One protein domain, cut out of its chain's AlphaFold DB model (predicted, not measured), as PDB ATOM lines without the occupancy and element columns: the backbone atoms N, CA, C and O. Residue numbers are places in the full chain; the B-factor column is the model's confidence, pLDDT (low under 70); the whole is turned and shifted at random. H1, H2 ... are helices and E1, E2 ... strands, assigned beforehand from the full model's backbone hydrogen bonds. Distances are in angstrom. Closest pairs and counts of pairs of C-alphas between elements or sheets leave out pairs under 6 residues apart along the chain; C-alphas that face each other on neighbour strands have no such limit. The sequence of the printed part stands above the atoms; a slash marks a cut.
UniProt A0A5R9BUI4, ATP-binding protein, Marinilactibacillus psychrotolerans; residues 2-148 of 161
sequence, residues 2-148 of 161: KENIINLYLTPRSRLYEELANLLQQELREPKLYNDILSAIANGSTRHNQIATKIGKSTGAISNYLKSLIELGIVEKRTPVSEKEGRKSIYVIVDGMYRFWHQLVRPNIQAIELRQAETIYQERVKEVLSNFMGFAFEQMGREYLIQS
ATOM      1  N   LYS A   2      43.556  33.694  15.900       74.56
ATOM      2  CA  LYS A   2      43.323  34.370  17.195       74.56
ATOM      3  C   LYS A   2      41.851  34.747  17.442       74.56
ATOM      4  O   LYS A   2      41.280  34.327  18.439       74.56
ATOM      5  N   GLU A   3      41.243  35.469  16.504       72.75
ATOM      6  CA  GLU A   3      39.843  35.923  16.590       72.75
ATOM      7  C   GLU A   3      38.847  34.775  16.777       72.75
ATOM      8  O   GLU A   3      37.985  34.845  17.645       72.75
ATOM      9  N   ASN A   4      39.005  33.674  16.035       76.31
ATOM     10  CA  ASN A   4      38.121  32.514  16.166       76.31
ATOM     11  C   ASN A   4      38.236  31.864  17.548       76.31
ATOM     12  O   ASN A   4      37.227  31.467  18.114       76.31
ATOM     13  N   ILE A   5      39.447  31.772  18.107       73.88
ATOM     14  CA  ILE A   5      39.656  31.206  19.448       73.88
ATOM     15  C   ILE A   5      38.980  32.087  20.504       73.88
ATOM     16  O   ILE A   5      38.284  31.578  21.382       73.88
ATOM     17  N   ILE A   6      39.141  33.407  20.392       72.19
ATOM     18  CA  ILE A   6      38.542  34.361  21.326       72.19
ATOM     19  C   ILE A   6      37.011  34.305  21.258       72.19
ATOM     20  O   ILE A   6      36.355  34.148  22.289       72.19
ATOM     21  N   ASN A   7      36.453  34.333  20.048       71.56
ATOM     22  CA  ASN A   7      35.009  34.368  19.825       71.56
ATOM     23  C   ASN A   7      34.306  33.039  20.133       71.56
ATOM     24  O   ASN A   7      33.141  33.052  20.523       71.56
ATOM     25  N   LEU A   8      34.979  31.897  19.953       69.50
ATOM     26  CA  LEU A   8      34.371  30.578  20.155       69.50
ATOM     27  C   LEU A   8      34.561  30.018  21.568       69.50
ATOM     28  O   LEU A   8      33.691  29.272  22.008       69.50
ATOM     29  N   TYR A   9      35.657  30.360  22.259       64.56
ATOM     30  CA  TYR A   9      36.015  29.750  23.549       64.56
ATOM     31  C   TYR A   9      36.273  30.736  24.694       64.56
ATOM     32  O   TYR A   9      36.013  30.391  25.844       64.56
ATOM     33  N   LEU A  10      36.837  31.922  24.422       67.38
ATOM     34  CA  LEU A  10      37.344  32.827  25.473       67.38
ATOM     35  C   LEU A  10      36.422  34.013  25.767       67.38
ATOM     36  O   LEU A  10      36.838  34.962  26.427       67.38
ATOM     37  N   THR A  11      35.178  33.968  25.296       66.81
ATOM     38  CA  THR A  11      34.173  34.999  25.573       66.81
ATOM     39  C   THR A  11      33.022  34.388  26.376       66.81
ATOM     40  O   THR A  11      32.558  33.299  26.018       66.81
ATOM     41  N   PRO A  12      32.520  35.056  27.435       56.50
ATOM     42  CA  PRO A  12      31.311  34.627  28.132       56.50
ATOM     43  C   PRO A  12      30.151  34.455  27.145       56.50
ATOM     44  O   PRO A  12      29.913  35.346  26.330       56.50
ATOM     45  N   ARG A  13      29.424  33.333  27.224       61.06
ATOM     46  CA  ARG A  13      28.339  32.956  26.290       61.06
ATOM     47  C   ARG A  13      28.764  32.653  24.849       61.06
ATOM     48  O   ARG A  13      27.933  32.641  23.944       61.06
ATOM     49  N   SER A  14      30.052  32.426  24.597       64.31
ATOM     50  CA  SER A  14      30.472  31.897  23.298       64.31
ATOM     51  C   SER A  14      29.890  30.498  23.078       64.31
ATOM     52  O   SER A  14      29.733  29.723  24.023       64.31
ATOM     53  N   ARG A  15      29.554  30.181  21.818       66.38
ATOM     54  CA  ARG A  15      28.809  28.962  21.462       66.38
ATOM     55  C   ARG A  15      29.445  27.710  22.060       66.38
ATOM     56  O   ARG A  15      28.762  26.969  22.749       66.38
ATOM     57  N   LEU A  16      30.754  27.520  21.869       64.75
ATOM     58  CA  LEU A  16      31.445  26.322  22.353       64.75
ATOM     59  C   LEU A  16      31.686  26.351  23.864       64.75
ATOM     60  O   LEU A  16      31.816  25.288  24.463       64.75
ATOM     61  N   TYR A  17      31.713  27.534  24.486       63.22
ATOM     62  CA  TYR A  17      31.813  27.652  25.937       63.22
ATOM     63  C   TYR A  17      30.571  27.115  26.641       63.22
ATOM     64  O   TYR A  17      30.677  26.299  27.556       63.22
ATOM     65  N   GLU A  18      29.390  27.531  26.193       65.38
ATOM     66  CA  GLU A  18      28.140  27.019  26.752       65.38
ATOM     67  C   GLU A  18      27.863  25.588  26.295       65.38
ATOM     68  O   GLU A  18      27.481  24.751  27.108       65.38
ATOM     69  N   GLU A  19      28.091  25.284  25.018       67.31
ATOM     70  CA  GLU A  19      27.823  23.965  24.445       67.31
ATOM     71  C   GLU A  19      28.658  22.890  25.143       67.31
ATOM     72  O   GLU A  19      28.075  21.924  25.604       67.31
ATOM     73  N   LEU A  20      29.967  23.070  25.365       66.94
ATOM     74  CA  LEU A  20      30.797  22.061  26.049       66.94
ATOM     75  C   LEU A  20      30.520  21.950  27.554       66.94
ATOM     76  O   LEU A  20      30.620  20.858  28.118       66.94
ATOM     77  N   ALA A  21      30.147  23.052  28.211       65.81
ATOM     78  CA  ALA A  21      29.719  23.015  29.607       65.81
ATOM     79  C   ALA A  21      28.384  22.266  29.781       65.81
ATOM     80  O   ALA A  21      28.192  21.589  30.795       65.81
ATOM     81  N   ASN A  22      27.492  22.365  28.790       66.50
ATOM     82  CA  ASN A  22      26.146  21.795  28.816       66.50
ATOM     83  C   ASN A  22      26.061  20.387  28.201       66.50
ATOM     84  O   ASN A  22      25.268  19.585  28.689       66.50
ATOM     85  N   LEU A  23      26.877  20.042  27.196       67.56
ATOM     86  CA  LEU A  23      26.813  18.753  26.485       67.56
ATOM     87  C   LEU A  23      27.002  17.580  27.454       67.56
ATOM     88  O   LEU A  23      26.199  16.651  27.498       67.56
ATOM     89  N   LEU A  24      28.013  17.682  28.327       62.03
ATOM     90  CA  LEU A  24      28.271  16.677  29.362       62.03
ATOM     91  C   LEU A  24      27.138  16.591  30.394       62.03
ATOM     92  O   LEU A  24      26.958  15.543  31.003       62.03
ATOM     93  N   GLN A  25      26.391  17.674  30.618       62.84
ATOM     94  CA  GLN A  25      25.250  17.679  31.540       62.84
ATOM     95  C   GLN A  25      23.994  17.056  30.922       62.84
ATOM     96  O   GLN A  25      23.151  16.553  31.661       62.84
ATOM     97  N   GLN A  26      23.870  17.086  29.593       57.53
ATOM     98  CA  GLN A  26      22.703  16.583  28.868       57.53
ATOM     99  C   GLN A  26      22.813  15.092  28.523       57.53
ATOM    100  O   GLN A  26      21.808  14.388  28.580       57.53
ATOM    101  N   GLU A  27      24.014  14.591  28.217       58.56
ATOM    102  CA  GLU A  27      24.200  13.198  27.782       58.56
ATOM    103  C   GLU A  27      24.504  12.212  28.925       58.56
ATOM    104  O   GLU A  27      24.351  11.002  28.751       58.56
ATOM    105  N   LEU A  28      24.922  12.686  30.108       62.00
ATOM    106  CA  LEU A  28      25.532  11.822  31.126       62.00
ATOM    107  C   LEU A  28      24.924  11.980  32.530       62.00
ATOM    108  O   LEU A  28      24.802  13.077  33.074       62.00
ATOM    109  N   ARG A  29      24.618  10.846  33.179       58.38
ATOM    110  CA  ARG A  29      24.316  10.796  34.622       58.38
ATOM    111  C   ARG A  29      25.604  11.103  35.404       58.38
ATOM    112  O   ARG A  29      26.608  10.434  35.198       58.38
ATOM    113  N   GLU A  30      25.564  12.091  36.299       67.62
ATOM    114  CA  GLU A  30      26.702  12.591  37.106       67.62
ATOM    115  C   GLU A  30      27.815  13.336  36.324       67.62
ATOM    116  O   GLU A  30      28.981  12.927  36.331       67.62
ATOM    117  N   PRO A  31      27.518  14.508  35.724       73.31
ATOM    118  CA  PRO A  31      28.473  15.269  34.904       73.31
ATOM    119  C   PRO A  31      29.743  15.692  35.651       73.31
ATOM    120  O   PRO A  31      30.797  15.885  35.042       73.31
ATOM    121  N   LYS A  32      29.673  15.823  36.981       81.44
ATOM    122  CA  LYS A  32      30.822  16.194  37.813       81.44
ATOM    123  C   LYS A  32      31.952  15.167  37.710       81.44
ATOM    124  O   LYS A  32      33.099  15.554  37.520       81.44
ATOM    125  N   LEU A  33      31.629  13.873  37.763       85.81
ATOM    126  CA  LEU A  33      32.647  12.824  37.782       85.81
ATOM    127  C   LEU A  33      33.338  12.673  36.419       85.81
ATOM    128  O   LEU A  33      34.554  12.511  36.366       85.81
ATOM    129  N   TYR A  34      32.592  12.828  35.324       87.81
ATOM    130  CA  TYR A  34      33.161  12.903  33.975       87.81
ATOM    131  C   TYR A  34      34.126  14.081  33.824       87.81
ATOM    132  O   TYR A  34      35.252  13.907  33.359       87.81
ATOM    133  N   ASN A  35      33.721  15.268  34.282       86.62
ATOM    134  CA  ASN A  35      34.569  16.457  34.252       86.62
ATOM    135  C   ASN A  35      35.837  16.299  35.100       86.62
ATOM    136  O   ASN A  35      36.903  16.769  34.695       86.62
ATOM    137  N   ASP A  36      35.742  15.648  36.259       89.56
ATOM    138  CA  ASP A  36      36.886  15.395  37.135       89.56
ATOM    139  C   ASP A  36      37.866  14.398  36.495       89.56
ATOM    140  O   ASP A  36      39.076  14.630  36.518       89.56
ATOM    141  N   ILE A  37      37.362  13.342  35.843       92.00
ATOM    142  CA  ILE A  37      38.176  12.379  35.081       92.00
ATOM    143  C   ILE A  37      38.880  13.065  33.906       92.00
ATOM    144  O   ILE A  37      40.100  12.955  33.779       92.00
ATOM    145  N   LEU A  38      38.146  13.808  33.071       91.12
ATOM    146  CA  LEU A  38      38.720  14.537  31.935       91.12
ATOM    147  C   LEU A  38      39.758  15.560  32.405       91.12
ATOM    148  O   LEU A  38      40.849  15.645  31.848       91.12
ATOM    149  N   SER A  39      39.481  16.275  33.496       89.31
ATOM    150  CA  SER A  39      40.447  17.207  34.081       89.31
ATOM    151  C   SER A  39      41.692  16.489  34.606       89.31
ATOM    152  O   SER A  39      42.798  17.001  34.444       89.31
ATOM    153  N   ALA A  40      41.562  15.307  35.214       92.25
ATOM    154  CA  ALA A  40      42.711  14.526  35.668       92.25
ATOM    155  C   ALA A  40      43.595  14.085  34.489       92.25
ATOM    156  O   ALA A  40      44.815  14.254  34.553       92.25
ATOM    157  N   ILE A  41      42.990  13.593  33.401       91.81
ATOM    158  CA  ILE A  41      43.711  13.169  32.191       91.81
ATOM    159  C   ILE A  41      44.381  14.366  31.507       91.81
ATOM    160  O   ILE A  41      45.566  14.300  31.184       91.81
ATOM    161  N   ALA A  42      43.665  15.484  31.347       87.56
ATOM    162  CA  ALA A  42      44.190  16.714  30.750       87.56
ATOM    163  C   ALA A  42      45.421  17.263  31.493       87.56
ATOM    164  O   ALA A  42      46.305  17.837  30.859       87.56
ATOM    165  N   ASN A  43      45.486  17.042  32.812       85.94
ATOM    166  CA  ASN A  43      46.601  17.412  33.689       85.94
ATOM    167  C   ASN A  43      47.664  16.300  33.845       85.94
ATOM    168  O   ASN A  43      48.470  16.344  34.773       85.94
ATOM    169  N   GLY A  44      47.662  15.282  32.979       86.00
ATOM    170  CA  GLY A  44      48.716  14.264  32.912       86.00
ATOM    171  C   GLY A  44      48.504  13.013  33.771       86.00
ATOM    172  O   GLY A  44      49.384  12.156  33.816       86.00
ATOM    173  N   SER A  45      47.351  12.845  34.430       91.12
ATOM    174  CA  SER A  45      47.009  11.565  35.073       91.12
ATOM    175  C   SER A  45      46.522  10.587  34.007       91.12
ATOM    176  O   SER A  45      45.334  10.524  33.710       91.12
ATOM    177  N   THR A  46      47.440   9.844  33.397       89.06
ATOM    178  CA  THR A  46      47.132   9.019  32.220       89.06
ATOM    179  C   THR A  46      46.822   7.564  32.561       89.06
ATOM    180  O   THR A  46      46.237   6.858  31.746       89.06
ATOM    181  N   ARG A  47      47.167   7.068  33.756       90.44
ATOM    182  CA  ARG A  47      46.914   5.665  34.148       90.44
ATOM    183  C   ARG A  47      45.634   5.525  34.973       90.44
ATOM    184  O   ARG A  47      45.336   6.386  35.793       90.44
ATOM    185  N   HIS A  48      44.946   4.384  34.852       91.31
ATOM    186  CA  HIS A  48      43.688   4.107  35.570       91.31
ATOM    187  C   HIS A  48      43.762   4.425  37.074       91.31
ATOM    188  O   HIS A  48      42.959   5.190  37.602       91.31
ATOM    189  N   ASN A  49      44.786   3.898  37.754       90.75
ATOM    190  CA  ASN A  49      44.987   4.132  39.183       90.75
ATOM    191  C   ASN A  49      45.318   5.598  39.486       90.75
ATOM    192  O   ASN A  49      44.827   6.130  40.471       90.75
ATOM    193  N   GLN A  50      46.112   6.263  38.638       93.25
ATOM    194  CA  GLN A  50      46.455   7.675  38.831       93.25
ATOM    195  C   GLN A  50      45.210   8.558  38.749       93.25
ATOM    196  O   GLN A  50      45.030   9.418  39.604       93.25
ATOM    197  N   ILE A  51      44.335   8.309  37.770       93.75
ATOM    198  CA  ILE A  51      43.063   9.024  37.612       93.75
ATOM    199  C   ILE A  51      42.197   8.820  38.857       93.75
ATOM    200  O   ILE A  51      41.770   9.797  39.466       93.75
ATOM    201  N   ALA A  52      41.994   7.565  39.273       93.12
ATOM    202  CA  ALA A  52      41.180   7.218  40.437       93.12
ATOM    203  C   ALA A  52      41.684   7.910  41.714       93.12
ATOM    204  O   ALA A  52      40.916   8.572  42.414       93.12
ATOM    205  N   THR A  53      42.992   7.830  41.971       93.69
ATOM    206  CA  THR A  53      43.633   8.488  43.114       93.69
ATOM    207  C   THR A  53      43.505  10.007  43.036       93.69
ATOM    208  O   THR A  53      43.183  10.634  44.043       93.69
ATOM    209  N   LYS A  54      43.702  10.611  41.855       93.44
ATOM    210  CA  LYS A  54      43.632  12.068  41.671       93.44
ATOM    211  C   LYS A  54      42.255  12.633  42.014       93.44
ATOM    212  O   LYS A  54      42.182  13.730  42.559       93.44
ATOM    213  N   ILE A  55      41.190  11.890  41.717       92.50
ATOM    214  CA  ILE A  55      39.805  12.315  41.972       92.50
ATOM    215  C   ILE A  55      39.224  11.749  43.282       92.50
ATOM    216  O   ILE A  55      38.045  11.944  43.569       92.50
ATOM    217  N   GLY A  56      40.029  11.033  44.078       91.44
ATOM    218  CA  GLY A  56      39.609  10.478  45.369       91.44
ATOM    219  C   GLY A  56      38.563   9.363  45.264       91.44
ATOM    220  O   GLY A  56      37.686   9.254  46.121       91.44
ATOM    221  N   LYS A  57      38.613   8.548  44.206       92.44
ATOM    222  CA  LYS A  57      37.685   7.430  43.964       92.44
ATOM    223  C   LYS A  57      38.431   6.103  43.847       92.44
ATOM    224  O   LYS A  57      39.642   6.061  43.648       92.44
ATOM    225  N   SER A  58      37.697   4.997  43.962       92.19
ATOM    226  CA  SER A  58      38.242   3.675  43.651       92.19
ATOM    227  C   SER A  58      38.332   3.476  42.138       92.19
ATOM    228  O   SER A  58      37.570   4.059  41.366       92.19
ATOM    229  N   THR A  59      39.243   2.610  41.705       90.06
ATOM    230  CA  THR A  59      39.386   2.233  40.292       90.06
ATOM    231  C   THR A  59      38.090   1.647  39.734       90.06
ATOM    232  O   THR A  59      37.669   2.026  38.650       90.06
ATOM    233  N   GLY A  60      37.401   0.796  40.502       90.31
ATOM    234  CA  GLY A  60      36.105   0.236  40.112       90.31
ATOM    235  C   GLY A  60      35.022   1.298  39.895       90.31
ATOM    236  O   GLY A  60      34.230   1.171  38.965       90.31
ATOM    237  N   ALA A  61      35.023   2.370  40.696       88.75
ATOM    238  CA  ALA A  61      34.038   3.443  40.584       88.75
ATOM    239  C   ALA A  61      34.190   4.270  39.300       88.75
ATOM    240  O   ALA A  61      33.199   4.809  38.822       88.75
ATOM    241  N   ILE A  62      35.398   4.368  38.730       92.25
ATOM    242  CA  ILE A  62      35.657   5.166  37.519       92.25
ATOM    243  C   ILE A  62      35.650   4.341  36.226       92.25
ATOM    244  O   ILE A  62      35.580   4.917  35.143       92.25
ATOM    245  N   SER A  63      35.688   3.006  36.320       91.50
ATOM    246  CA  SER A  63      35.752   2.105  35.161       91.50
ATOM    247  C   SER A  63      34.621   2.345  34.160       91.50
ATOM    248  O   SER A  63      34.873   2.455  32.961       91.50
ATOM    249  N   ASN A  64      33.379   2.457  34.645       89.56
ATOM    250  CA  ASN A  64      32.215   2.672  33.781       89.56
ATOM    251  C   ASN A  64      32.260   4.049  33.109       89.56
ATOM    252  O   ASN A  64      31.962   4.156  31.928       89.56
ATOM    253  N   TYR A  65      32.712   5.076  33.829       89.38
ATOM    254  CA  TYR A  65      32.854   6.430  33.295       89.38
ATOM    255  C   TYR A  65      33.901   6.494  32.183       89.38
ATOM    256  O   TYR A  65      33.658   7.070  31.128       89.38
ATOM    257  N   LEU A  66      35.056   5.856  32.384       91.38
ATOM    258  CA  LEU A  66      36.082   5.768  31.346       91.38
ATOM    259  C   LEU A  66      35.600   4.981  30.132       91.38
ATOM    260  O   LEU A  66      35.924   5.358  29.011       91.38
ATOM    261  N   LYS A  67      34.818   3.918  30.341       90.81
ATOM    262  CA  LYS A  67      34.219   3.161  29.243       90.81
ATOM    263  C   LYS A  67      33.266   4.036  28.424       90.81
ATOM    264  O   LYS A  67      33.428   4.087  27.213       90.81
ATOM    265  N   SER A  68      32.372   4.786  29.068       88.75
ATOM    266  CA  SER A  68      31.478   5.721  28.374       88.75
ATOM    267  C   SER A  68      32.251   6.800  27.610       88.75
ATOM    268  O   SER A  68      31.937   7.083  26.464       88.75
ATOM    269  N   LEU A  69      33.307   7.377  28.203       89.62
ATOM    270  CA  LEU A  69      34.148   8.372  27.518       89.62
ATOM    271  C   LEU A  69      34.878   7.798  26.296       89.62
ATOM    272  O   LEU A  69      35.143   8.538  25.350       89.62
ATOM    273  N   ILE A  70      35.207   6.504  26.321       90.94
ATOM    274  CA  ILE A  70      35.774   5.794  25.171       90.94
ATOM    275  C   ILE A  70      34.714   5.549  24.099       90.94
ATOM    276  O   ILE A  70      34.971   5.801  22.928       90.94
ATOM    277  N   GLU A  71      33.522   5.093  24.487       87.31
ATOM    278  CA  GLU A  71      32.407   4.857  23.560       87.31
ATOM    279  C   GLU A  71      31.954   6.150  22.862       87.31
ATOM    280  O   GLU A  71      31.638   6.124  21.676       87.31
ATOM    281  N   LEU A  72      32.010   7.286  23.563       84.94
ATOM    282  CA  LEU A  72      31.744   8.618  23.007       84.94
ATOM    283  C   LEU A  72      32.881   9.157  22.120       84.94
ATOM    284  O   LEU A  72      32.748  10.234  21.549       84.94
ATOM    285  N   GLY A  73      34.021   8.463  22.031       85.00
ATOM    286  CA  GLY A  73      35.180   8.913  21.256       85.00
ATOM    287  C   GLY A  73      35.923  10.112  21.857       85.00
ATOM    288  O   GLY A  73      36.766  10.707  21.193       85.00
ATOM    289  N   ILE A  74      35.647  10.473  23.114       88.62
ATOM    290  CA  ILE A  74      36.300  11.598  23.799       88.62
ATOM    291  C   ILE A  74      37.685  11.181  24.305       88.62
ATOM    292  O   ILE A  74      38.657  11.939  24.223       88.62
ATOM    293  N   VAL A  75      37.778   9.961  24.838       91.38
ATOM    294  CA  VAL A  75      39.001   9.370  25.389       91.38
ATOM    295  C   VAL A  75      39.372   8.117  24.610       91.38
ATOM    296  O   VAL A  75      38.522   7.324  24.241       91.38
ATOM    297  N   GLU A  76      40.663   7.880  24.424       90.25
ATOM    298  CA  GLU A  76      41.182   6.639  23.866       90.25
ATOM    299  C   GLU A  76      42.093   5.943  24.878       90.25
ATOM    300  O   GLU A  76      42.870   6.581  25.596       90.25
ATOM    301  N   LYS A  77      42.011   4.612  24.921       89.88
ATOM    302  CA  LYS A  77      42.944   3.769  25.665       89.88
ATOM    303  C   LYS A  77      44.080   3.345  24.735       89.88
ATOM    304  O   LYS A  77      43.877   2.508  23.863       89.88
ATOM    305  N   ARG A  78      45.280   3.881  24.952       84.38
ATOM    306  CA  ARG A  78      46.481   3.568  24.164       84.38
ATOM    307  C   ARG A  78      47.437   2.673  24.932       84.38
ATOM    308  O   ARG A  78      47.525   2.742  26.158       84.38
ATOM    309  N   THR A  79      48.186   1.857  24.205       77.19
ATOM    310  CA  THR A  79      49.291   1.068  24.758       77.19
ATOM    311  C   THR A  79      50.601   1.716  24.301       77.19
ATOM    312  O   THR A  79      50.781   1.870  23.093       77.19
ATOM    313  N   PRO A  80      51.479   2.160  25.219       69.00
ATOM    314  CA  PRO A  80      52.783   2.712  24.851       69.00
ATOM    315  C   PRO A  80      53.631   1.668  24.114       69.00
ATOM    316  O   PRO A  80      53.628   0.501  24.500       69.00
ATOM    317  N   VAL A  81      54.361   2.090  23.079       60.69
ATOM    318  CA  VAL A  81      55.226   1.193  22.278       60.69
ATOM    319  C   VAL A  81      56.586   0.975  22.953       60.69
ATOM    320  O   VAL A  81      57.257  -0.017  22.691       60.69
ATOM    321  N   SER A  82      56.998   1.872  23.859       58.47
ATOM    322  CA  SER A  82      58.366   1.902  24.400       58.47
ATOM    323  C   SER A  82      58.649   0.941  25.567       58.47
ATOM    324  O   SER A  82      59.812   0.780  25.937       58.47
ATOM    325  N   GLU A  83      57.654   0.247  26.132       54.72
ATOM    326  CA  GLU A  83      57.856  -0.627  27.300       54.72
ATOM    327  C   GLU A  83      57.728  -2.122  26.938       54.72
ATOM    328  O   GLU A  83      56.628  -2.650  26.751       54.72
ATOM    329  N   LYS A  84      58.864  -2.839  26.892       51.12
ATOM    330  CA  LYS A  84      58.888  -4.313  26.906       51.12
ATOM    331  C   LYS A  84      58.279  -4.832  28.217       51.12
ATOM    332  O   LYS A  84      58.658  -4.392  29.294       51.12
ATOM    333  N   GLU A  85      57.363  -5.791  28.077       45.91
ATOM    334  CA  GLU A  85      56.731  -6.604  29.130       45.91
ATOM    335  C   GLU A  85      56.122  -5.832  30.318       45.91
ATOM    336  O   GLU A  85      56.666  -5.809  31.419       45.91
ATOM    337  N   GLY A  86      54.926  -5.242  30.141       50.88
ATOM    338  CA  GLY A  86      54.296  -4.584  31.295       50.88
ATOM    339  C   GLY A  86      52.914  -3.936  31.194       50.88
ATOM    340  O   GLY A  86      52.589  -3.168  32.088       50.88
ATOM    341  N   ARG A  87      52.085  -4.219  30.177       56.03
ATOM    342  CA  ARG A  87      50.601  -4.050  30.154       56.03
ATOM    343  C   ARG A  87      49.967  -2.831  30.877       56.03
ATOM    344  O   ARG A  87      48.894  -2.978  31.469       56.03
ATOM    345  N   LYS A  88      50.530  -1.622  30.841       68.94
ATOM    346  CA  LYS A  88      49.863  -0.446  31.441       68.94
ATOM    347  C   LYS A  88      49.394   0.516  30.367       68.94
ATOM    348  O   LYS A  88      50.094   1.443  29.984       68.94
ATOM    349  N   SER A  89      48.173   0.279  29.899       81.69
ATOM    350  CA  SER A  89      47.493   1.206  29.003       81.69
ATOM    351  C   SER A  89      47.297   2.570  29.664       81.69
ATOM    352  O   SER A  89      47.000   2.664  30.860       81.69
ATOM    353  N   ILE A  90      47.425   3.605  28.849       89.12
ATOM    354  CA  ILE A  90      47.184   4.994  29.205       89.12
ATOM    355  C   ILE A  90      45.874   5.471  28.579       89.12
ATOM    356  O   ILE A  90      45.455   4.977  27.536       89.12
ATOM    357  N   TYR A  91      45.235   6.435  29.223       91.56
ATOM    358  CA  TYR A  91      44.045   7.119  28.748       91.56
ATOM    359  C   TYR A  91      44.453   8.501  28.254       91.56
ATOM    360  O   TYR A  91      45.161   9.227  28.954       91.56
ATOM    361  N   VAL A  92      44.018   8.851  27.047       90.12
ATOM    362  CA  VAL A  92      44.350  10.114  26.381       90.12
ATOM    363  C   VAL A  92      43.065  10.744  25.860       90.12
ATOM    364  O   VAL A  92      42.247  10.048  25.269       90.12
ATOM    365  N   ILE A  93      42.877  12.050  26.066       90.38
ATOM    366  CA  ILE A  93      41.756  12.783  25.459       90.38
ATOM    367  C   ILE A  93      42.095  13.021  23.991       90.38
ATOM    368  O   ILE A  93      43.033  13.764  23.685       90.38
ATOM    369  N   VAL A  94      41.349  12.382  23.098       87.31
ATOM    370  CA  VAL A  94      41.564  12.482  21.649       87.31
ATOM    371  C   VAL A  94      40.709  13.570  21.018       87.31
ATOM    372  O   VAL A  94      41.144  14.194  20.052       87.31
ATOM    373  N   ASP A  95      39.558  13.875  21.616       85.25
ATOM    374  CA  ASP A  95      38.711  14.968  21.164       85.25
ATOM    375  C   ASP A  95      39.401  16.325  21.390       85.25
ATOM    376  O   ASP A  95      39.760  16.711  22.509       85.25
ATOM    377  N   GLY A  96      39.618  17.053  20.292       80.44
ATOM    378  CA  GLY A  96      40.314  18.336  20.307       80.44
ATOM    379  C   GLY A  96      39.572  19.423  21.083       80.44
ATOM    380  O   GLY A  96      40.220  20.257  21.713       80.44
ATOM    381  N   MET A  97      38.239  19.401  21.088       80.00
ATOM    382  CA  MET A  97      37.416  20.392  21.773       80.00
ATOM    383  C   MET A  97      37.461  20.181  23.286       80.00
ATOM    384  O   MET A  97      37.754  21.126  24.019       80.00
ATOM    385  N   TYR A  98      37.275  18.945  23.758       81.94
ATOM    386  CA  TYR A  98      37.398  18.613  25.180       81.94
ATOM    387  C   TYR A  98      38.825  18.813  25.688       81.94
ATOM    388  O   TYR A  98      39.023  19.360  26.777       81.94
ATOM    389  N   ARG A  99      39.844  18.447  24.898       84.44
ATOM    390  CA  ARG A  99      41.243  18.680  25.284       84.44
ATOM    391  C   ARG A  99      41.527  20.175  25.442       84.44
ATOM    392  O   ARG A  99      42.096  20.575  26.456       84.44
ATOM    393  N   PHE A 100      41.091  20.998  24.485       82.88
ATOM    394  CA  PHE A 100      41.251  22.454  24.543       82.88
ATOM    395  C   PHE A 100      40.519  23.047  25.751       82.88
ATOM    396  O   PHE A 100      41.089  23.828  26.515       82.88
ATOM    397  N   TRP A 101      39.274  22.624  25.968       82.75
ATOM    398  CA  TRP A 101      38.451  23.075  27.081       82.75
ATOM    399  C   TRP A 101      39.108  22.812  28.436       82.75
ATOM    400  O   TRP A 101      39.292  23.737  29.228       82.75
ATOM    401  N   HIS A 102      39.517  21.570  28.701       83.56
ATOM    402  CA  HIS A 102      40.068  21.193  30.002       83.56
ATOM    403  C   HIS A 102      41.483  21.732  30.252       83.56
ATOM    404  O   HIS A 102      41.821  21.980  31.409       83.56
ATOM    405  N   GLN A 103      42.299  21.930  29.208       81.56
ATOM    406  CA  GLN A 103      43.674  22.426  29.358       81.56
ATOM    407  C   GLN A 103      43.781  23.953  29.369       81.56
ATOM    408  O   GLN A 103      44.624  24.490  30.081       81.56
ATOM    409  N   LEU A 104      42.957  24.659  28.588       79.44
ATOM    410  CA  LEU A 104      43.128  26.098  28.353       79.44
ATOM    411  C   LEU A 104      41.941  26.935  28.828       79.44
ATOM    412  O   LEU A 104      42.151  28.039  29.327       79.44
ATOM    413  N   VAL A 105      40.710  26.433  28.721       80.31
ATOM    414  CA  VAL A 105      39.520  27.227  29.072       80.31
ATOM    415  C   VAL A 105      39.187  27.106  30.554       80.31
ATOM    416  O   VAL A 105      39.141  28.112  31.260       80.31
ATOM    417  N   ARG A 106      39.036  25.877  31.060       80.44
ATOM    418  CA  ARG A 106      38.629  25.599  32.446       80.44
ATOM    419  C   ARG A 106      39.523  26.269  33.500       80.44
ATOM    420  O   ARG A 106      38.966  26.844  34.435       80.44
ATOM    421  N   PRO A 107      40.867  26.267  33.377       80.88
ATOM    422  CA  PRO A 107      41.732  26.948  34.343       80.88
ATOM    423  C   PRO A 107      41.573  28.476  34.354       80.88
ATOM    424  O   PRO A 107      41.914  29.111  35.346       80.88
ATOM    425  N   ASN A 108      41.051  29.064  33.270       79.06
ATOM    426  CA  ASN A 108      40.956  30.509  33.068       79.06
ATOM    427  C   ASN A 108      39.506  31.032  33.096       79.06
ATOM    428  O   ASN A 108      39.283  32.185  32.733       79.06
ATOM    429  N   ILE A 109      38.524  30.231  33.545       78.31
ATOM    430  CA  ILE A 109      37.091  30.604  33.564       78.31
ATOM    431  C   ILE A 109      36.856  31.963  34.231       78.31
ATOM    432  O   ILE A 109      36.205  32.820  33.647       78.31
ATOM    433  N   GLN A 110      37.442  32.204  35.408       78.00
ATOM    434  CA  GLN A 110      37.249  33.470  36.127       78.00
ATOM    435  C   GLN A 110      37.760  34.673  35.321       78.00
ATOM    436  O   GLN A 110      37.107  35.708  35.250       78.00
ATOM    437  N   ALA A 111      38.913  34.537  34.666       76.69
ATOM    438  CA  ALA A 111      39.470  35.603  33.840       76.69
ATOM    439  C   ALA A 111      38.632  35.833  32.563       76.69
ATOM    440  O   ALA A 111      38.481  36.974  32.116       76.69
ATOM    441  N   ILE A 112      38.048  34.767  31.998       74.75
ATOM    442  CA  ILE A 112      37.108  34.845  30.869       74.75
ATOM    443  C   ILE A 112      35.840  35.598  31.288       74.75
ATOM    444  O   ILE A 112      35.403  36.506  30.580       74.75
ATOM    445  N   GLU A 113      35.278  35.284  32.458       74.94
ATOM    446  CA  GLU A 113      34.112  35.976  33.024       74.94
ATOM    447  C   GLU A 113      34.380  37.470  33.260       74.94
ATOM    448  O   GLU A 113      33.517  38.306  32.986       74.94
ATOM    449  N   LEU A 114      35.606  37.822  33.656       80.62
ATOM    450  CA  LEU A 114      36.078  39.204  33.794       80.62
ATOM    451  C   LEU A 114      36.377  39.901  32.450       80.62
ATOM    452  O   LEU A 114      36.890  41.019  32.441       80.62
ATOM    453  N   ARG A 115      36.037  39.272  31.316       73.75
ATOM    454  CA  ARG A 115      36.209  39.786  29.943       73.75
ATOM    455  C   ARG A 115      37.659  40.095  29.565       73.75
ATOM    456  O   ARG A 115      37.912  40.936  28.707       73.75
ATOM    457  N   GLN A 116      38.618  39.381  30.146       78.00
ATOM    458  CA  GLN A 116      40.046  39.543  29.849       78.00
ATOM    459  C   GLN A 116      40.521  38.593  28.736       78.00
ATOM    460  O   GLN A 116      41.641  38.086  28.769       78.00
ATOM    461  N   ALA A 117      39.668  38.335  27.741       74.94
ATOM    462  CA  ALA A 117      39.914  37.346  26.689       74.94
ATOM    463  C   ALA A 117      41.223  37.603  25.920       74.94
ATOM    464  O   ALA A 117      41.990  36.677  25.650       74.94
ATOM    465  N   GLU A 118      41.507  38.873  25.627       77.62
ATOM    466  CA  GLU A 118      42.707  39.310  24.914       77.62
ATOM    467  C   GLU A 118      43.990  39.007  25.699       77.62
ATOM    468  O   GLU A 118      44.953  38.481  25.139       77.62
ATOM    469  N   THR A 119      43.979  39.298  27.001       80.62
ATOM    470  CA  THR A 119      45.096  39.051  27.919       80.62
ATOM    471  C   THR A 119      45.347  37.554  28.068       80.62
ATOM    472  O   THR A 119      46.473  37.096  27.895       80.62
ATOM    473  N   ILE A 120      44.289  36.761  28.266       78.44
ATOM    474  CA  ILE A 120      44.378  35.296  28.367       78.44
ATOM    475  C   ILE A 120      44.938  34.699  27.077       78.44
ATOM    476  O   ILE A 120      45.790  33.809  27.121       78.44
ATOM    477  N   TYR A 121      44.492  35.194  25.918       80.19
ATOM    478  CA  TYR A 121      45.014  34.712  24.650       80.19
ATOM    479  C   TYR A 121      46.525  34.945  24.549       80.19
ATOM    480  O   TYR A 121      47.256  34.022  24.192       80.19
ATOM    481  N   GLN A 122      46.998  36.152  24.869       81.44
ATOM    482  CA  GLN A 122      48.417  36.494  24.754       81.44
ATOM    483  C   GLN A 122      49.284  35.758  25.778       81.44
ATOM    484  O   GLN A 122      50.320  35.224  25.398       81.44
ATOM    485  N   GLU A 123      48.861  35.702  27.041       81.12
ATOM    486  CA  GLU A 123      49.691  35.201  28.144       81.12
ATOM    487  C   GLU A 123      49.602  33.686  28.355       81.12
ATOM    488  O   GLU A 123      50.516  33.088  28.915       81.12
ATOM    489  N   ARG A 124      48.488  33.049  27.970       78.00
ATOM    490  CA  ARG A 124      48.216  31.640  28.316       78.00
ATOM    491  C   ARG A 124      47.985  30.742  27.110       78.00
ATOM    492  O   ARG A 124      48.333  29.567  27.163       78.00
ATOM    493  N   VAL A 125      47.395  31.263  26.034       79.75
ATOM    494  CA  VAL A 125      47.024  30.437  24.871       79.75
ATOM    495  C   VAL A 125      48.096  30.464  23.794       79.75
ATOM    496  O   VAL A 125      48.481  29.409  23.304       79.75
ATOM    497  N   LYS A 126      48.595  31.643  23.419       81.69
ATOM    498  CA  LYS A 126      49.466  31.828  22.250       81.69
ATOM    499  C   LYS A 126      50.724  30.957  22.288       81.69
ATOM    500  O   LYS A 126      51.051  30.341  21.279       81.69
ATOM    501  N   GLU A 127      51.394  30.881  23.435       79.62
ATOM    502  CA  GLU A 127      52.631  30.102  23.590       79.62
ATOM    503  C   GLU A 127      52.374  28.589  23.596       79.62
ATOM    504  O   GLU A 127      53.136  27.813  23.021       79.62
ATOM    505  N   VAL A 128      51.261  28.159  24.192       78.56
ATOM    506  CA  VAL A 128      50.922  26.738  24.355       78.56
ATOM    507  C   VAL A 128      50.233  26.173  23.110       78.56
ATOM    508  O   VAL A 128      50.275  24.966  22.873       78.56
ATOM    509  N   LEU A 129      49.638  27.029  22.272       79.19
ATOM    510  CA  LEU A 129      48.852  26.628  21.105       79.19
ATOM    511  C   LEU A 129      49.658  25.774  20.120       79.19
ATOM    512  O   LEU A 129      49.136  24.784  19.616       79.19
ATOM    513  N   SER A 130      50.927  26.112  19.877       79.38
ATOM    514  CA  SER A 130      51.791  25.328  18.982       79.38
ATOM    515  C   SER A 130      51.976  23.896  19.496       79.38
ATOM    516  O   SER A 130      51.768  22.935  18.756       79.38
ATOM    517  N   ASN A 131      52.280  23.745  20.788       78.12
ATOM    518  CA  ASN A 131      52.437  22.433  21.418       78.12
ATOM    519  C   ASN A 131      51.111  21.664  21.454       78.12
ATOM    520  O   ASN A 131      51.075  20.468  21.176       78.12
ATOM    521  N   PHE A 132      50.005  22.356  21.733       79.62
ATOM    522  CA  PHE A 132      48.669  21.770  21.723       79.62
ATOM    523  C   PHE A 132      48.299  21.199  20.348       79.62
ATOM    524  O   PHE A 132      47.727  20.109  20.264       79.62
ATOM    525  N   MET A 133      48.625  21.924  19.274       78.50
ATOM    526  CA  MET A 133      48.338  21.517  17.897       78.50
ATOM    527  C   MET A 133      49.173  20.317  17.448       78.50
ATOM    528  O   MET A 133      48.692  19.551  16.615       78.50
ATOM    529  N   GLY A 134      50.363  20.102  18.023       78.62
ATOM    530  CA  GLY A 134      51.223  18.958  17.702       78.62
ATOM    531  C   GLY A 134      50.494  17.615  17.801       78.62
ATOM    532  O   GLY A 134      50.567  16.809  16.879       78.62
ATOM    533  N   PHE A 135      49.684  17.426  18.846       75.50
ATOM    534  CA  PHE A 135      48.878  16.212  19.007       75.50
ATOM    535  C   PHE A 135      47.841  16.036  17.886       75.50
ATOM    536  O   PHE A 135      47.665  14.938  17.368       75.50
ATOM    537  N   ALA A 136      47.155  17.111  17.484       74.88
ATOM    538  CA  ALA A 136      46.170  17.046  16.402       74.88
ATOM    539  C   ALA A 136      46.841  16.756  15.048       74.88
ATOM    540  O   ALA A 136      46.331  15.961  14.265       74.88
ATOM    541  N   PHE A 137      48.005  17.362  14.796       76.06
ATOM    542  CA  PHE A 137      48.816  17.082  13.613       76.06
ATOM    543  C   PHE A 137      49.271  15.627  13.552       76.06
ATOM    544  O   PHE A 137      49.168  15.004  12.499       76.06
ATOM    545  N   GLU A 138      49.732  15.070  14.671       77.62
ATOM    546  CA  GLU A 138      50.144  13.672  14.742       77.62
ATOM    547  C   GLU A 138      48.970  12.724  14.457       77.62
ATOM    548  O   GLU A 138      49.117  11.773  13.692       77.62
ATOM    549  N   GLN A 139      47.788  13.013  15.011       74.19
ATOM    550  CA  GLN A 139      46.571  12.242  14.752       74.19
ATOM    551  C   GLN A 139      46.172  12.276  13.275       74.19
ATOM    552  O   GLN A 139      46.000  11.221  12.669       74.19
ATOM    553  N   MET A 140      46.113  13.467  12.673       76.75
ATOM    554  CA  MET A 140      45.801  13.617  11.248       76.75
ATOM    555  C   MET A 140      46.841  12.923  10.360       76.75
ATOM    556  O   MET A 140      46.486  12.268   9.384       76.75
ATOM    557  N   GLY A 141      48.128  13.018  10.712       76.25
ATOM    558  CA  GLY A 141      49.203  12.318  10.011       76.25
ATOM    559  C   GLY A 141      49.052  10.798  10.080       76.25
ATOM    560  O   GLY A 141      49.205  10.121   9.064       76.25
ATOM    561  N   ARG A 142      48.691  10.255  11.250       72.69
ATOM    562  CA  ARG A 142      48.406   8.822  11.432       72.69
ATOM    563  C   ARG A 142      47.211   8.375  10.597       72.69
ATOM    564  O   ARG A 142      47.326   7.399   9.864       72.69
ATOM    565  N   GLU A 143      46.092   9.090  10.672       73.44
ATOM    566  CA  GLU A 143      44.891   8.780   9.889       73.44
ATOM    567  C   GLU A 143      45.179   8.808   8.386       73.44
ATOM    568  O   GLU A 143      44.819   7.872   7.670       73.44
ATOM    569  N   TYR A 144      45.907   9.824   7.920       77.25
ATOM    570  CA  TYR A 144      46.325   9.929   6.526       77.25
ATOM    571  C   TYR A 144      47.213   8.754   6.094       77.25
ATOM    572  O   TYR A 144      47.006   8.189   5.022       77.25
ATOM    573  N   LEU A 145      48.180   8.345   6.923       75.81
ATOM    574  CA  LEU A 145      49.055   7.203   6.634       75.81
ATOM    575  C   LEU A 145      48.293   5.871   6.591       75.81
ATOM    576  O   LEU A 145      48.630   5.017   5.775       75.81
ATOM    577  N   ILE A 146      47.276   5.696   7.437       71.81
ATOM    578  CA  ILE A 146      46.429   4.493   7.454       71.81
ATOM    579  C   ILE A 146      45.515   4.451   6.222       71.81
ATOM    580  O   ILE A 146      45.323   3.390   5.635       71.81
ATOM    581  N   GLN A 147      44.959   5.594   5.813       72.88
ATOM    582  CA  GLN A 147      44.063   5.686   4.654       72.88
ATOM    583  C   GLN A 147      44.817   5.678   3.313       72.88
ATOM    584  O   GLN A 147      44.260   5.299   2.281       72.88
ATOM    585  N   SER A 148      46.086   6.090   3.302       69.88
ATOM    586  CA  SER A 148      46.916   6.113   2.100       69.88
ATOM    587  C   SER A 148      47.454   4.720   1.761       69.88
ATOM    588  O   SER A 148      48.418   4.236   2.348       69.88
TER     589      SER A 148
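This is residues 2 to 148 of the 161 residues of the protein "ATP-binding protein" of Marinilactibacillus psychrotolerans (UniProt A0A5R9BUI4). Two lobes make this domain: in one, three short helices, H3, H4 and H5, cross one another beside a small strand hairpin, E1 and E2; in the other, H6 and H7 fold back on each other, with H1 near their turn. H2 reaches from H1 to H3, H3 also packs on H6, and two stretches stick out: loop residues 81 to 86 and residues 140 to 148, of which 140 to 147 belong to H7. The 147 printed residues include seven named helices and two antiparallel strands, in the order H1 H2 H3 H4 H5 E1 E2 H6 H7, mostly helix. The whole is compact, with a radius of gyration of the C-alphas of 16.4 A and spans of 49 by 40 by 25 A.

Start at H1, residues 2 to 9: it touches H2, residues 15 to 27, only at the corner, the closest C-alphas being Tyr 9 and Tyr 17 at 5.3 A. Residues 24 to 25 of H2 touch H3, residues 31 to 42, the hub; closest are C-alphas 25 and 31, 5.2 A. H4, residues 48 to 54, touches residues 37 to 41 of H3 about perpendicular at 74 degrees, closest at C-alphas 40 and 51, 5.8 A. Residues 65 to 69 of H5, residues 59 to 71, touch residues 33 to 37 of H3, closest at C-alphas 34 and 65, 6.5 A. Next come E1, residues 75 to 78, and E2, residues 90 to 93, an antiparallel hairpin with N 76 and O 92 within hydrogen-bond range at 2.8 A. Residues 98 to 103 of H6, residues 96 to 113, touch residues 38 to 42 of H3, closest at C-alphas 39 and 102, 5.7 A. H6 and H7, residues 117 to 147, form a helical hairpin at a shallow tilt of 7 degrees, closest at C-alphas 104 and 125, 6.8 A. In H1, H3 and H4 every O i to N i+4 pair is within hydrogen-bond range; the counts are 7 of 9 in H2 and H5, 9 of 14 in H6 and 20 of 27 in H7.

Find C-alpha 2 at (43.323, 34.370, 17.195), where H1 begins. H6 spans 22.6 A with a kink of 72 degrees near residue 107; H7 spans 38.8 A, ending at C-alpha 147, (44.063, 5.686, 4.654).

The farthest C-alphas, Glu 85 and Arg 115, are 50.7 A apart. The printed part has no cut, and the link from E1 to E2 is long. Look for pLDDT under 70 at residues 8 to 30, 80 to 88 and 148.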